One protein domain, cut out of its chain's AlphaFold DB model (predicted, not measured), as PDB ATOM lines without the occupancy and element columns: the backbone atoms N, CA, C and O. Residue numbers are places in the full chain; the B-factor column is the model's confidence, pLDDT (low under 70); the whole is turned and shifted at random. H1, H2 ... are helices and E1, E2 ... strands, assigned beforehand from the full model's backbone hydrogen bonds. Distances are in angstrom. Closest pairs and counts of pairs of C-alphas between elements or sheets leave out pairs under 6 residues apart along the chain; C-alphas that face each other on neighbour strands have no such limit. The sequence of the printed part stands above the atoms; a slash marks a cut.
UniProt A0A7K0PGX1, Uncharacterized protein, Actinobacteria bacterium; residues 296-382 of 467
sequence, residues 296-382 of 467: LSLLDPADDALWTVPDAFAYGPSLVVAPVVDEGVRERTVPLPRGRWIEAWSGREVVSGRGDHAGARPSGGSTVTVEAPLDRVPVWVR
ATOM      1  N   LEU A 296      35.650 -26.006 -39.542       96.00
ATOM      2  CA  LEU A 296      36.867 -26.777 -39.258       96.00
ATOM      3  C   LEU A 296      36.674 -28.280 -39.503       96.00
ATOM      4  O   LEU A 296      37.611 -28.940 -39.951       96.00
ATOM      5  N   SER A 297      35.453 -28.790 -39.321       94.19
ATOM      6  CA  SER A 297      35.063 -30.157 -39.688       94.19
ATOM      7  C   SER A 297      35.327 -30.488 -41.159       94.19
ATOM      8  O   SER A 297      35.633 -31.627 -41.485       94.19
ATOM      9  N   LEU A 298      35.291 -29.507 -42.069       94.56
ATOM     10  CA  LEU A 298      35.592 -29.737 -43.485       94.56
ATOM     11  C   LEU A 298      37.087 -30.001 -43.734       94.56
ATOM     12  O   LEU A 298      37.447 -30.624 -44.732       94.56
ATOM     13  N   LEU A 299      37.966 -29.507 -42.857       93.06
ATOM     14  CA  LEU A 299      39.415 -29.697 -42.975       93.06
ATOM     15  C   LEU A 299      39.855 -31.053 -42.425       93.06
ATOM     16  O   LEU A 299      40.833 -31.613 -42.921       93.06
ATOM     17  N   ASP A 300      39.150 -31.560 -41.417       91.62
ATOM     18  CA  ASP A 300      39.414 -32.866 -40.824       91.62
ATOM     19  C   ASP A 300      38.110 -33.524 -40.338       91.62
ATOM     20  O   ASP A 300      37.798 -33.489 -39.148       91.62
ATOM     21  N   PRO A 301      37.333 -34.137 -41.252       91.75
ATOM     22  CA  PRO A 301      36.014 -34.693 -40.929       91.75
ATOM     23  C   PRO A 301      36.034 -35.841 -39.918       91.75
ATOM     24  O   PRO A 301      34.987 -36.187 -39.380       91.75
ATOM     25  N   ALA A 302      37.206 -36.446 -39.697       89.94
ATOM     26  CA  ALA A 302      37.404 -37.558 -38.773       89.94
ATOM     27  C   ALA A 302      37.583 -37.116 -37.310       89.94
ATOM     28  O   ALA A 302      37.631 -37.973 -36.430       89.94
ATOM     29  N   ASP A 303      37.727 -35.814 -37.046       88.69
ATOM     30  CA  ASP A 303      37.805 -35.272 -35.691       88.69
ATOM     31  C   ASP A 303      36.428 -34.761 -35.248       88.69
ATOM     32  O   ASP A 303      36.009 -33.652 -35.596       88.69
ATOM     33  N   ASP A 304      35.726 -35.579 -34.461       89.06
ATOM     34  CA  ASP A 304      34.385 -35.285 -33.939       89.06
ATOM     35  C   ASP A 304      34.321 -33.942 -33.189       89.06
ATOM     36  O   ASP A 304      33.301 -33.254 -33.235       89.06
ATOM     37  N   ALA A 305      35.419 -33.516 -32.552       87.88
ATOM     38  CA  ALA A 305      35.457 -32.254 -31.816       87.88
ATOM     39  C   ALA A 305      35.329 -31.028 -32.736       87.88
ATOM     40  O   ALA A 305      34.824 -29.989 -32.312       87.88
ATOM     41  N   LEU A 306      35.755 -31.125 -34.002       92.62
ATOM     42  CA  LEU A 306      35.697 -30.006 -34.947       92.62
ATOM     43  C   LEU A 306      34.291 -29.756 -35.502       92.62
ATOM     44  O   LEU A 306      34.024 -28.666 -36.011       92.62
ATOM     45  N   TRP A 307      33.384 -30.729 -35.386       92.88
ATOM     46  CA  TRP A 307      31.976 -30.571 -35.764       92.88
ATOM     47  C   TRP A 307      31.204 -29.670 -34.804       92.88
ATOM     48  O   TRP A 307      30.185 -29.097 -35.183       92.88
ATOM     49  N   THR A 308      31.700 -29.513 -33.577       92.12
ATOM     50  CA  THR A 308      31.037 -28.735 -32.529       92.12
ATOM     51  C   THR A 308      31.621 -27.337 -32.349       92.12
ATOM     52  O   THR A 308      31.304 -26.697 -31.355       92.12
ATOM     53  N   VAL A 309      32.488 -26.861 -33.252       94.81
ATOM     54  CA  VAL A 309      33.163 -25.556 -33.129       94.81
ATOM     55  C   VAL A 309      32.341 -24.463 -33.824       94.81
ATOM     56  O   VAL A 309      32.320 -24.422 -35.056       94.81
ATOM     57  N   PRO A 310      31.679 -23.554 -33.080       95.19
ATOM     58  CA  PRO A 310      30.853 -22.507 -33.675       95.19
ATOM     59  C   PRO A 310      31.623 -21.197 -33.890       95.19
ATOM     60  O   PRO A 310      31.113 -20.287 -34.537       95.19
ATOM     61  N   ASP A 311      32.817 -21.071 -33.309       95.94
ATOM     62  CA  ASP A 311      33.506 -19.800 -33.091       95.94
ATOM     63  C   ASP A 311      34.935 -19.762 -33.661       95.94
ATOM     64  O   ASP A 311      35.731 -18.887 -33.316       95.94
ATOM     65  N   ALA A 312      35.271 -20.690 -34.554       97.25
ATOM     66  CA  ALA A 312      36.485 -20.664 -35.357       97.25
ATOM     67  C   ALA A 312      36.219 -21.312 -36.717       97.25
ATOM     68  O   ALA A 312      35.375 -22.199 -36.854       97.25
ATOM     69  N   PHE A 313      36.940 -20.862 -37.736       98.19
ATOM     70  CA  PHE A 313      36.747 -21.334 -39.101       98.19
ATOM     71  C   PHE A 313      38.048 -21.292 -39.885       98.19
ATOM     72  O   PHE A 313      38.974 -20.544 -39.571       98.19
ATOM     73  N   ALA A 314      38.111 -22.086 -40.943       98.00
ATOM     74  CA  ALA A 314      39.132 -21.936 -41.955       98.00
ATOM     75  C   ALA A 314      38.714 -20.879 -42.978       98.00
ATOM     76  O   ALA A 314      37.558 -20.817 -43.393       98.00
ATOM     77  N   TYR A 315      39.659 -20.048 -43.400       98.12
ATOM     78  CA  TYR A 315      39.451 -19.042 -44.432       98.12
ATOM     79  C   TYR A 315      40.241 -19.426 -45.672       98.12
ATOM     80  O   TYR A 315      41.473 -19.446 -45.660       98.12
ATOM     81  N   GLY A 316      39.540 -19.780 -46.745       96.25
ATOM     82  CA  GLY A 316      40.137 -20.400 -47.920       96.25
ATOM     83  C   GLY A 316      40.866 -21.715 -47.582       96.25
ATOM     84  O   GLY A 316      40.520 -22.400 -46.620       96.25
ATOM     85  N   PRO A 317      41.854 -22.127 -48.393       94.88
ATOM     86  CA  PRO A 317      42.566 -23.395 -48.199       94.88
ATOM     87  C   PRO A 317      43.638 -23.407 -47.104       94.88
ATOM     88  O   PRO A 317      44.075 -24.492 -46.721       94.88
ATOM     89  N   SER A 318      44.094 -22.246 -46.637       97.06
ATOM     90  CA  SER A 318      45.370 -22.145 -45.923       97.06
ATOM     91  C   SER A 318      45.294 -21.505 -44.544       97.06
ATOM     92  O   SER A 318      46.232 -21.696 -43.776       97.06
ATOM     93  N   LEU A 319      44.240 -20.754 -44.220       98.38
ATOM     94  CA  LEU A 319      44.146 -20.014 -42.961       98.38
ATOM     95  C   LEU A 319      43.126 -20.657 -42.018       98.38
ATOM     96  O   LEU A 319      42.091 -21.130 -42.476       98.38
ATOM     97  N   VAL A 320      43.391 -20.604 -40.715       98.25
ATOM     98  CA  VAL A 320      42.415 -20.795 -39.628       98.25
ATOM     99  C   VAL A 320      42.332 -19.498 -38.836       98.25
ATOM    100  O   VAL A 320      43.365 -18.923 -38.504       98.25
ATOM    101  N   VAL A 321      41.118 -19.036 -38.549       98.50
ATOM    102  CA  VAL A 321      40.813 -17.763 -37.889       98.50
ATOM    103  C   VAL A 321      39.944 -18.041 -36.664       98.50
ATOM    104  O   VAL A 321      38.970 -18.792 -36.752       98.50
ATOM    105  N   ALA A 322      40.277 -17.423 -35.529       97.88
ATOM    106  CA  ALA A 322      39.506 -17.546 -34.291       97.88
ATOM    107  C   ALA A 322      39.212 -16.163 -33.676       97.88
ATOM    108  O   ALA A 322      39.946 -15.701 -32.798       97.88
ATOM    109  N   PRO A 323      38.142 -15.482 -34.131       98.00
ATOM    110  CA  PRO A 323      37.743 -14.152 -33.654       98.00
ATOM    111  C   PRO A 323      37.502 -14.107 -32.142       98.00
ATOM    112  O   PRO A 323      36.983 -15.061 -31.573       98.00
ATOM    113  N   VAL A 324      37.837 -13.007 -31.468       98.31
ATOM    114  CA  VAL A 324      37.413 -12.789 -30.072       98.31
ATOM    115  C   VAL A 324      35.999 -12.220 -30.085       98.31
ATOM    116  O   VAL A 324      35.774 -11.168 -30.676       98.31
ATOM    117  N   VAL A 325      35.067 -12.912 -29.435       97.06
ATOM    118  CA  VAL A 325      33.626 -12.594 -29.453       97.06
ATOM    119  C   VAL A 325      33.067 -12.300 -28.061       97.06
ATOM    120  O   VAL A 325      31.858 -12.320 -27.859       97.06
ATOM    121  N   ASP A 326      33.955 -12.000 -27.116       97.69
ATOM    122  CA  ASP A 326      33.641 -11.692 -25.726       97.69
ATOM    123  C   ASP A 326      34.333 -10.400 -25.300       97.69
ATOM    124  O   ASP A 326      35.494 -10.157 -25.648       97.69
ATOM    125  N   GLU A 327      33.618  -9.580 -24.532       98.06
ATOM    126  CA  GLU A 327      34.128  -8.306 -24.036       98.06
ATOM    127  C   GLU A 327      35.309  -8.512 -23.080       98.06
ATOM    128  O   GLU A 327      35.303  -9.398 -22.225       98.06
ATOM    129  N   GLY A 328      36.353  -7.696 -23.226       98.12
ATOM    130  CA  GLY A 328      37.513  -7.695 -22.336       98.12
ATOM    131  C   GLY A 328      38.476  -8.869 -22.538       98.12
ATOM    132  O   GLY A 328      39.584  -8.839 -22.004       98.12
ATOM    133  N   VAL A 329      38.130  -9.868 -23.356       97.81
ATOM    134  CA  VAL A 329      38.976 -11.045 -23.585       97.81
ATOM    135  C   VAL A 329      40.220 -10.682 -24.398       97.81
ATOM    136  O   VAL A 329      40.163  -9.942 -25.390       97.81
ATOM    137  N   ARG A 330      41.377 -11.182 -23.946       97.38
ATOM    138  CA  ARG A 330      42.707 -10.938 -24.540       97.38
ATOM    139  C   ARG A 330      43.500 -12.223 -24.796       97.38
ATOM    140  O   ARG A 330      44.669 -12.148 -25.157       97.38
ATOM    141  N   GLU A 331      42.871 -13.382 -24.649       96.81
ATOM    142  CA  GLU A 331      43.442 -14.708 -24.890       96.81
ATOM    143  C   GLU A 331      42.350 -15.626 -25.455       96.81
ATOM    144  O   GLU A 331      41.177 -15.466 -25.120       96.81
ATOM    145  N   ARG A 332      42.709 -16.563 -26.335       94.31
ATOM    146  CA  ARG A 332      41.784 -17.553 -26.908       94.31
ATOM    147  C   ARG A 332      42.385 -18.946 -26.835       94.31
ATOM    148  O   ARG A 332      43.555 -19.126 -27.162       94.31
ATOM    149  N   THR A 333      41.552 -19.923 -26.492       94.25
ATOM    150  CA  THR A 333      41.857 -21.351 -26.626       94.25
ATOM    151  C   THR A 333      41.093 -21.893 -27.822       94.25
ATOM    152  O   THR A 333      39.874 -21.768 -27.886       94.25
ATOM    153  N   VAL A 334      41.813 -22.460 -28.788       91.88
ATOM    154  CA  VAL A 334      41.257 -22.819 -30.098       91.88
ATOM    155  C   VAL A 334      41.650 -24.251 -30.454       91.88
ATOM    156  O   VAL A 334      42.840 -24.571 -30.390       91.88
ATOM    157  N   PRO A 335      40.704 -25.124 -30.842       92.06
ATOM    158  CA  PRO A 335      41.042 -26.407 -31.443       92.06
ATOM    159  C   PRO A 335      41.579 -26.185 -32.860       92.06
ATOM    160  O   PRO A 335      40.937 -25.531 -33.684       92.06
ATOM    161  N   LEU A 336      42.761 -26.724 -33.159       93.12
ATOM    162  CA  LEU A 336      43.308 -26.698 -34.517       93.12
ATOM    163  C   LEU A 336      43.134 -28.062 -35.192       93.12
ATOM    164  O   LEU A 336      43.456 -29.075 -34.564       93.12
ATOM    165  N   PRO A 337      42.737 -28.114 -36.479       93.19
ATOM    166  CA  PRO A 337      42.754 -29.357 -37.245       93.19
ATOM    167  C   PRO A 337      44.157 -29.967 -37.286       93.19
ATOM    168  O   PRO A 337      45.158 -29.245 -37.190       93.19
ATOM    169  N   ARG A 338      44.258 -31.287 -37.470       91.00
ATOM    170  CA  ARG A 338      45.560 -31.969 -37.491       91.00
ATOM    171  C   ARG A 338      46.484 -31.388 -38.566       91.00
ATOM    172  O   ARG A 338      46.092 -31.166 -39.713       91.00
ATOM    173  N   GLY A 339      47.747 -31.177 -38.208       91.31
ATOM    174  CA  GLY A 339      48.761 -30.635 -39.109       91.31
ATOM    175  C   GLY A 339      49.741 -29.689 -38.428       91.31
ATOM    176  O   GLY A 339      49.743 -29.525 -37.210       91.31
ATOM    177  N   ARG A 340      50.598 -29.066 -39.239       93.88
ATOM    178  CA  ARG A 340      51.542 -28.033 -38.804       93.88
ATOM    179  C   ARG A 340      51.020 -26.663 -39.208       93.88
ATOM    180  O   ARG A 340      50.737 -26.422 -40.383       93.88
ATOM    181  N   TRP A 341      50.938 -25.772 -38.239       95.19
ATOM    182  CA  TRP A 341      50.356 -24.446 -38.353       95.19
ATOM    183  C   TRP A 341      51.368 -23.403 -37.893       95.19
ATOM    184  O   TRP A 341      52.078 -23.626 -36.921       95.19
ATOM    185  N   ILE A 342      51.443 -22.268 -38.578       96.38
ATOM    186  CA  ILE A 342      52.282 -21.129 -38.201       96.38
ATOM    187  C   ILE A 342      51.346 -20.009 -37.759       96.38
ATOM    188  O   ILE A 342      50.532 -19.542 -38.552       96.38
ATOM    189  N   GLU A 343      51.439 -19.593 -36.500       95.31
ATOM    190  CA  GLU A 343      50.670 -18.461 -35.980       95.31
ATOM    191  C   GLU A 343      51.136 -17.171 -36.679       95.31
ATOM    192  O   GLU A 343      52.325 -16.842 -36.670       95.31
ATOM    193  N   ALA A 344      50.219 -16.476 -37.354       94.81
ATOM    194  CA  ALA A 344      50.538 -15.456 -38.352       94.81
ATOM    195  C   ALA A 344      51.277 -14.238 -37.772       94.81
ATOM    196  O   ALA A 344      52.056 -13.584 -38.476       94.81
ATOM    197  N   TRP A 345      51.064 -13.923 -36.493       92.56
ATOM    198  CA  TRP A 345      51.639 -12.745 -35.853       92.56
ATOM    199  C   TRP A 345      53.033 -13.021 -35.288       92.56
ATOM    200  O   TRP A 345      53.976 -12.295 -35.609       92.56
ATOM    201  N   SER A 346      53.191 -14.049 -34.459       91.38
ATOM    202  CA  SER A 346      54.457 -14.415 -33.805       91.38
ATOM    203  C   SER A 346      55.374 -15.266 -34.681       91.38
ATOM    204  O   SER A 346      56.574 -15.324 -34.426       91.38
ATOM    205  N   GLY A 347      54.831 -15.942 -35.696       92.81
ATOM    206  CA  GLY A 347      55.551 -16.948 -36.477       92.81
ATOM    207  C   GLY A 347      55.735 -18.277 -35.737       92.81
ATOM    208  O   GLY A 347      56.423 -19.161 -36.248       92.81
ATOM    209  N   ARG A 348      55.162 -18.448 -34.538       92.88
ATOM    210  CA  ARG A 348      55.293 -19.683 -33.754       92.88
ATOM    211  C   ARG A 348      54.661 -20.860 -34.496       92.88
ATOM    212  O   ARG A 348      53.486 -20.807 -34.859       92.88
ATOM    213  N   GLU A 349      55.430 -21.929 -34.687       92.75
ATOM    214  CA  GLU A 349      54.908 -23.187 -35.225       92.75
ATOM    215  C   GLU A 349      54.166 -23.964 -34.130       92.75
ATOM    216  O   GLU A 349      54.580 -24.011 -32.970       92.75
ATOM    217  N   VAL A 350      53.053 -24.571 -34.521       92.00
ATOM    218  CA  VAL A 350      52.177 -25.387 -33.692       92.00
ATOM    219  C   VAL A 350      51.879 -26.673 -34.447       92.00
ATOM    220  O   VAL A 350      51.513 -26.642 -35.622       92.00
ATOM    221  N   VAL A 351      52.029 -27.813 -33.777       90.31
ATOM    222  CA  VAL A 351      51.708 -29.125 -34.343       90.31
ATOM    223  C   VAL A 351      50.456 -29.646 -33.652       90.31
ATOM    224  O   VAL A 351      50.483 -29.884 -32.451       90.31
ATOM    225  N   SER A 352      49.379 -29.831 -34.414       85.69
ATOM    226  CA  SER A 352      48.137 -30.444 -33.944       85.69
ATOM    227  C   SER A 352      48.008 -31.875 -34.443       85.69
ATOM    228  O   SER A 352      48.380 -32.180 -35.580       85.69
ATOM    229  N   GLY A 353      47.461 -32.762 -33.609       69.12
ATOM    230  CA  GLY A 353      47.107 -34.120 -34.022       69.12
ATOM    231  C   GLY A 353      48.198 -35.176 -33.914       69.12
ATOM    232  O   GLY A 353      48.001 -36.284 -34.413       69.12
ATOM    233  N   ARG A 354      49.348 -34.874 -33.298       54.81
ATOM    234  CA  ARG A 354      50.250 -35.940 -32.853       54.81
ATOM    235  C   ARG A 354      49.683 -36.493 -31.556       54.81
ATOM    236  O   ARG A 354      49.631 -35.786 -30.561       54.81
ATOM    237  N   GLY A 355      49.224 -37.742 -31.608       45.72
ATOM    238  CA  GLY A 355      49.012 -38.526 -30.406       45.72
ATOM    239  C   GLY A 355      50.346 -38.623 -29.685       45.72
ATOM    240  O   GLY A 355      51.256 -39.315 -30.148       45.72
ATOM    241  N   ASP A 356      50.475 -37.898 -28.586       39.19
ATOM    242  CA  ASP A 356      51.495 -38.220 -27.614       39.19
ATOM    243  C   ASP A 356      51.130 -39.617 -27.088       39.19
ATOM    244  O   ASP A 356      50.093 -39.817 -26.459       39.19
ATOM    245  N   HIS A 357      51.981 -40.589 -27.434       36.44
ATOM    246  CA  HIS A 357      51.963 -42.013 -27.076       36.44
ATOM    247  C   HIS A 357      51.231 -42.982 -28.026       36.44
ATOM    248  O   HIS A 357      50.016 -42.960 -28.225       36.44
ATOM    249  N   ALA A 358      52.018 -43.928 -28.553       36.03
ATOM    250  CA  ALA A 358      51.553 -45.148 -29.200       36.03
ATOM    251  C   ALA A 358      50.619 -45.914 -28.247       36.03
ATOM    252  O   ALA A 358      51.078 -46.554 -27.306       36.03
ATOM    253  N   GLY A 359      49.307 -45.808 -28.470       39.25
ATOM    254  CA  GLY A 359      48.288 -46.514 -27.688       39.25
ATOM    255  C   GLY A 359      47.031 -45.704 -27.362       39.25
ATOM    256  O   GLY A 359      46.006 -46.308 -27.057       39.25
ATOM    257  N   ALA A 360      47.054 -44.371 -27.466       39.19
ATOM    258  CA  ALA A 360      45.853 -43.558 -27.279       39.19
ATOM    259  C   ALA A 360      45.084 -43.405 -28.604       39.19
ATOM    260  O   ALA A 360      45.661 -43.051 -29.634       39.19
ATOM    261  N   ARG A 361      43.768 -43.665 -28.588       39.78
ATOM    262  CA  ARG A 361      42.874 -43.250 -29.681       39.78
ATOM    263  C   ARG A 361      43.071 -41.741 -29.917       39.78
ATOM    264  O   ARG A 361      43.084 -41.004 -28.934       39.78
ATOM    265  N   PRO A 362      43.195 -41.264 -31.168       43.19
ATOM    266  CA  PRO A 362      43.221 -39.836 -31.456       43.19
ATOM    267  C   PRO A 362      41.808 -39.278 -31.255       43.19
ATOM    268  O   PRO A 362      41.034 -39.170 -32.197       43.19
ATOM    269  N   SER A 363      41.433 -39.005 -30.009       38.88
ATOM    270  CA  SER A 363      40.213 -38.276 -29.674       38.88
ATOM    271  C   SER A 363      40.604 -36.853 -29.290       38.88
ATOM    272  O   SER A 363      41.061 -36.624 -28.170       38.88
ATOM    273  N   GLY A 364      40.439 -35.925 -30.231       45.47
ATOM    274  CA  GLY A 364      40.574 -34.485 -30.026       45.47
ATOM    275  C   GLY A 364      41.806 -33.881 -30.695       45.47
ATOM    276  O   GLY A 364      42.945 -34.199 -30.347       45.47
ATOM    277  N   GLY A 365      41.588 -32.971 -31.645       54.34
ATOM    278  CA  GLY A 365      42.606 -32.033 -32.104       54.34
ATOM    279  C   GLY A 365      43.250 -31.301 -30.925       54.34
ATOM    280  O   GLY A 365      42.616 -31.057 -29.895       54.34
ATOM    281  N   SER A 366      44.533 -30.952 -31.046       70.25
ATOM    282  CA  SER A 366      45.200 -30.218 -29.970       70.25
ATOM    283  C   SER A 366      44.561 -28.836 -29.841       70.25
ATOM    284  O   SER A 366      44.488 -28.091 -30.827       70.25
ATOM    285  N   THR A 367      44.134 -28.476 -28.636       86.62
ATOM    286  CA  THR A 367      43.776 -27.097 -28.321       86.62
ATOM    287  C   THR A 367      45.038 -26.274 -28.115       86.62
ATOM    288  O   THR A 367      46.064 -26.756 -27.634       86.62
ATOM    289  N   VAL A 368      44.980 -25.015 -28.532       91.69
ATOM    290  CA  VAL A 368      46.104 -24.086 -28.452       91.69
ATOM    291  C   VAL A 368      45.603 -22.804 -27.834       91.69
ATOM    292  O   VAL A 368      44.671 -22.188 -28.347       91.69
ATOM    293  N   THR A 369      46.254 -22.393 -26.754       94.25
ATOM    294  CA  THR A 369      46.029 -21.091 -26.136       94.25
ATOM    295  C   THR A 369      46.973 -20.060 -26.751       94.25
ATOM    296  O   THR A 369      48.154 -20.338 -27.004       94.25
ATOM    297  N   VAL A 370      46.441 -18.882 -27.075       94.88
ATOM    298  CA  VAL A 370      47.177 -17.806 -27.743       94.88
ATOM    299  C   VAL A 370      46.688 -16.434 -27.294       94.88
ATOM    300  O   VAL A 370      45.494 -16.215 -27.092       94.88
ATOM    301  N   GLU A 371      47.618 -15.485 -27.208       95.31
ATOM    302  CA  GLU A 371      47.297 -14.081 -26.987       95.31
ATOM    303  C   GLU A 371      46.427 -13.518 -28.119       95.31
ATOM    304  O   GLU A 371      46.756 -13.609 -29.305       95.31
ATOM    305  N   ALA A 372      45.357 -12.838 -27.731       97.00
ATOM    306  CA  ALA A 372      44.419 -12.158 -28.609       97.00
ATOM    307  C   ALA A 372      44.203 -10.695 -28.165       97.00
ATOM    308  O   ALA A 372      43.071 -10.308 -27.850       97.00
ATOM    309  N   PRO A 373      45.261  -9.857 -28.093       97.12
ATOM    310  CA  PRO A 373      45.115  -8.446 -27.751       97.12
ATOM    311  C   PRO A 373      44.194  -7.723 -28.741       97.12
ATOM    312  O   PRO A 373      43.842  -8.244 -29.797       97.12
ATOM    313  N   LEU A 374      43.750  -6.516 -28.389       96.88
ATOM    314  CA  LEU A 374      42.743  -5.809 -29.187       96.88
ATOM    315  C   LEU A 374      43.235  -5.445 -30.600       96.88
ATOM    316  O   LEU A 374      42.416  -5.241 -31.487       96.88
ATOM    317  N   ASP A 375      44.547  -5.407 -30.831       94.56
ATOM    318  CA  ASP A 375      45.149  -5.057 -32.119       94.56
ATOM    319  C   ASP A 375      45.218  -6.206 -33.136       94.56
ATOM    320  O   ASP A 375      45.547  -5.966 -34.297       94.56
ATOM    321  N   ARG A 376      44.891  -7.444 -32.739       90.81
ATOM    322  CA  ARG A 376      44.936  -8.607 -33.634       90.81
ATOM    323  C   ARG A 376      43.915  -9.682 -33.282       90.81
ATOM    324  O   ARG A 376      43.543  -9.879 -32.129       90.81
ATOM    325  N   VAL A 377      43.522 -10.432 -34.303       95.81
ATOM    326  CA  VAL A 377      42.727 -11.658 -34.177       95.81
ATOM    327  C   VAL A 377      43.633 -12.872 -34.357       95.81
ATOM    328  O   VAL A 377      44.454 -12.851 -35.270       95.81
ATOM    329  N   PRO A 378      43.530 -13.927 -33.535       97.44
ATOM    330  CA  PRO A 378      44.280 -15.161 -33.748       97.44
ATOM    331  C   PRO A 378      44.075 -15.759 -35.146       97.44
ATOM    332  O   PRO A 378      42.943 -16.019 -35.564       97.44
ATOM    333  N   VAL A 379      45.184 -15.978 -35.858       98.06
ATOM    334  CA  VAL A 379      45.211 -16.550 -37.209       98.06
ATOM    335  C   VAL A 379      46.382 -17.514 -37.329       98.06
ATOM    336  O   VAL A 379      47.498 -17.207 -36.913       98.06
ATOM    337  N   TRP A 380      46.150 -18.657 -37.962       97.88
ATOM    338  CA  TRP A 380      47.181 -19.633 -38.284       97.88
ATOM    339  C   TRP A 380      47.207 -19.915 -39.775       97.88
ATOM    340  O   TRP A 380      46.162 -20.099 -40.390       97.88
ATOM    341  N   VAL A 381      48.403 -20.009 -40.346       98.06
ATOM    342  CA  VAL A 381      48.615 -20.418 -41.734       98.06
ATOM    343  C   VAL A 381      49.168 -21.834 -41.758       98.06
ATOM    344  O   VAL A 381      50.135 -22.149 -41.062       98.06
ATOM    345  N   ARG A 382      48.571 -22.715 -42.559       96.62
ATOM    346  CA  ARG A 382      49.044 -24.092 -42.711       96.62
ATOM    347  C   ARG A 382      50.448 -24.096 -43.316       96.62
ATOM    348  O   ARG A 382      50.652 -23.536 -44.396       96.62
TER     349      ARG A 382
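Overview. This is residues 296 to 382 of the 467 residues of an uncharacterized protein of Actinobacteria bacterium (UniProt A0A7K0PGX1). Look for a strongly twisted sheet of five strands with a two-strand ribbon, E3 and E6, set loosely across from it and nearest to it at E5; the short helix H1 lies by the other edge strand, E1, and H2 packs on H1. A long loop makes one end of the shape, where residues 356 to 361 stick out. The 87 printed residues hold, in order, H1, H2 and E1 to E7; the larger sheet runs E1, E2, E7, E4, E5, and both sheets are antiparallel. The class is mixed, helices and strands, with 38 residues, under half, in named elements. The whole is compact, with a radius of gyration of the C-alphas of 13.0 A, and elongated, spanning 41 by 25 by 25 A.

Arrangement. Begin with H1, residues 296 to 299, which touches H2, residues 304 to 308; their closest C-alphas, those of Ser 297 and Leu 306, are 4.8 A apart. H1 is too short for an O i to N i+4 pair, while H2 has 0 of 1 within hydrogen-bond range but 2 of 2 O i to N i+3 pairs. Next come E1, residues 313 to 315, and E2, residues 319 to 321, an antiparallel hairpin with N 315 and O 319 at 2.8 A. H1 only grazes their sheet; its closest C-alpha pair with E1 is Leu 296 and Phe 313, 5.4 A. E3, residues 331 to 335, is antiparallel to E6, residues 367 to 371, with N 332 and O 370 at 2.9 A. E4, residues 339 to 343, and E5, residues 349 to 352, form another hairpin, with N 341 and O 350 at 2.8 A. E7, residues 379 to 382, is an inner strand, antiparallel to E2, with N 320 and O 380 at 2.8 A, and to E4, with N 342 and O 381 at 2.8 A. E3 and E7 are apart, and so are E4 and E6; the closest C-alphas of E5 and E6, those of Ser 352 and Thr 367, are 7.9 A apart.

Along the chain. Find C-alpha 296 at (36.867, -26.777, -39.258), where H1 begins, 5.4 A long; H2 is 7.5 A, E1 6.4 A and E2 6.5 A. From C-alpha 331 at (43.442, -14.708, -24.890), E3 runs 13.6 A. E4 measures 12.7 A, E5 10.0 A and E6 13.5 A. E7, 10.1 A, ends at C-alpha 382, (49.044, -24.092, -42.711).

Size, cuts and confidence. The C-alphas farthest apart, those of Gly 359 and Asp 375, are 41.8 A apart. The printed part has no cut. The link from E5 to E6 is long, 14 residues, and within it residues 353 to 365 have pLDDT under 70; the mean of the printed part is 86.8.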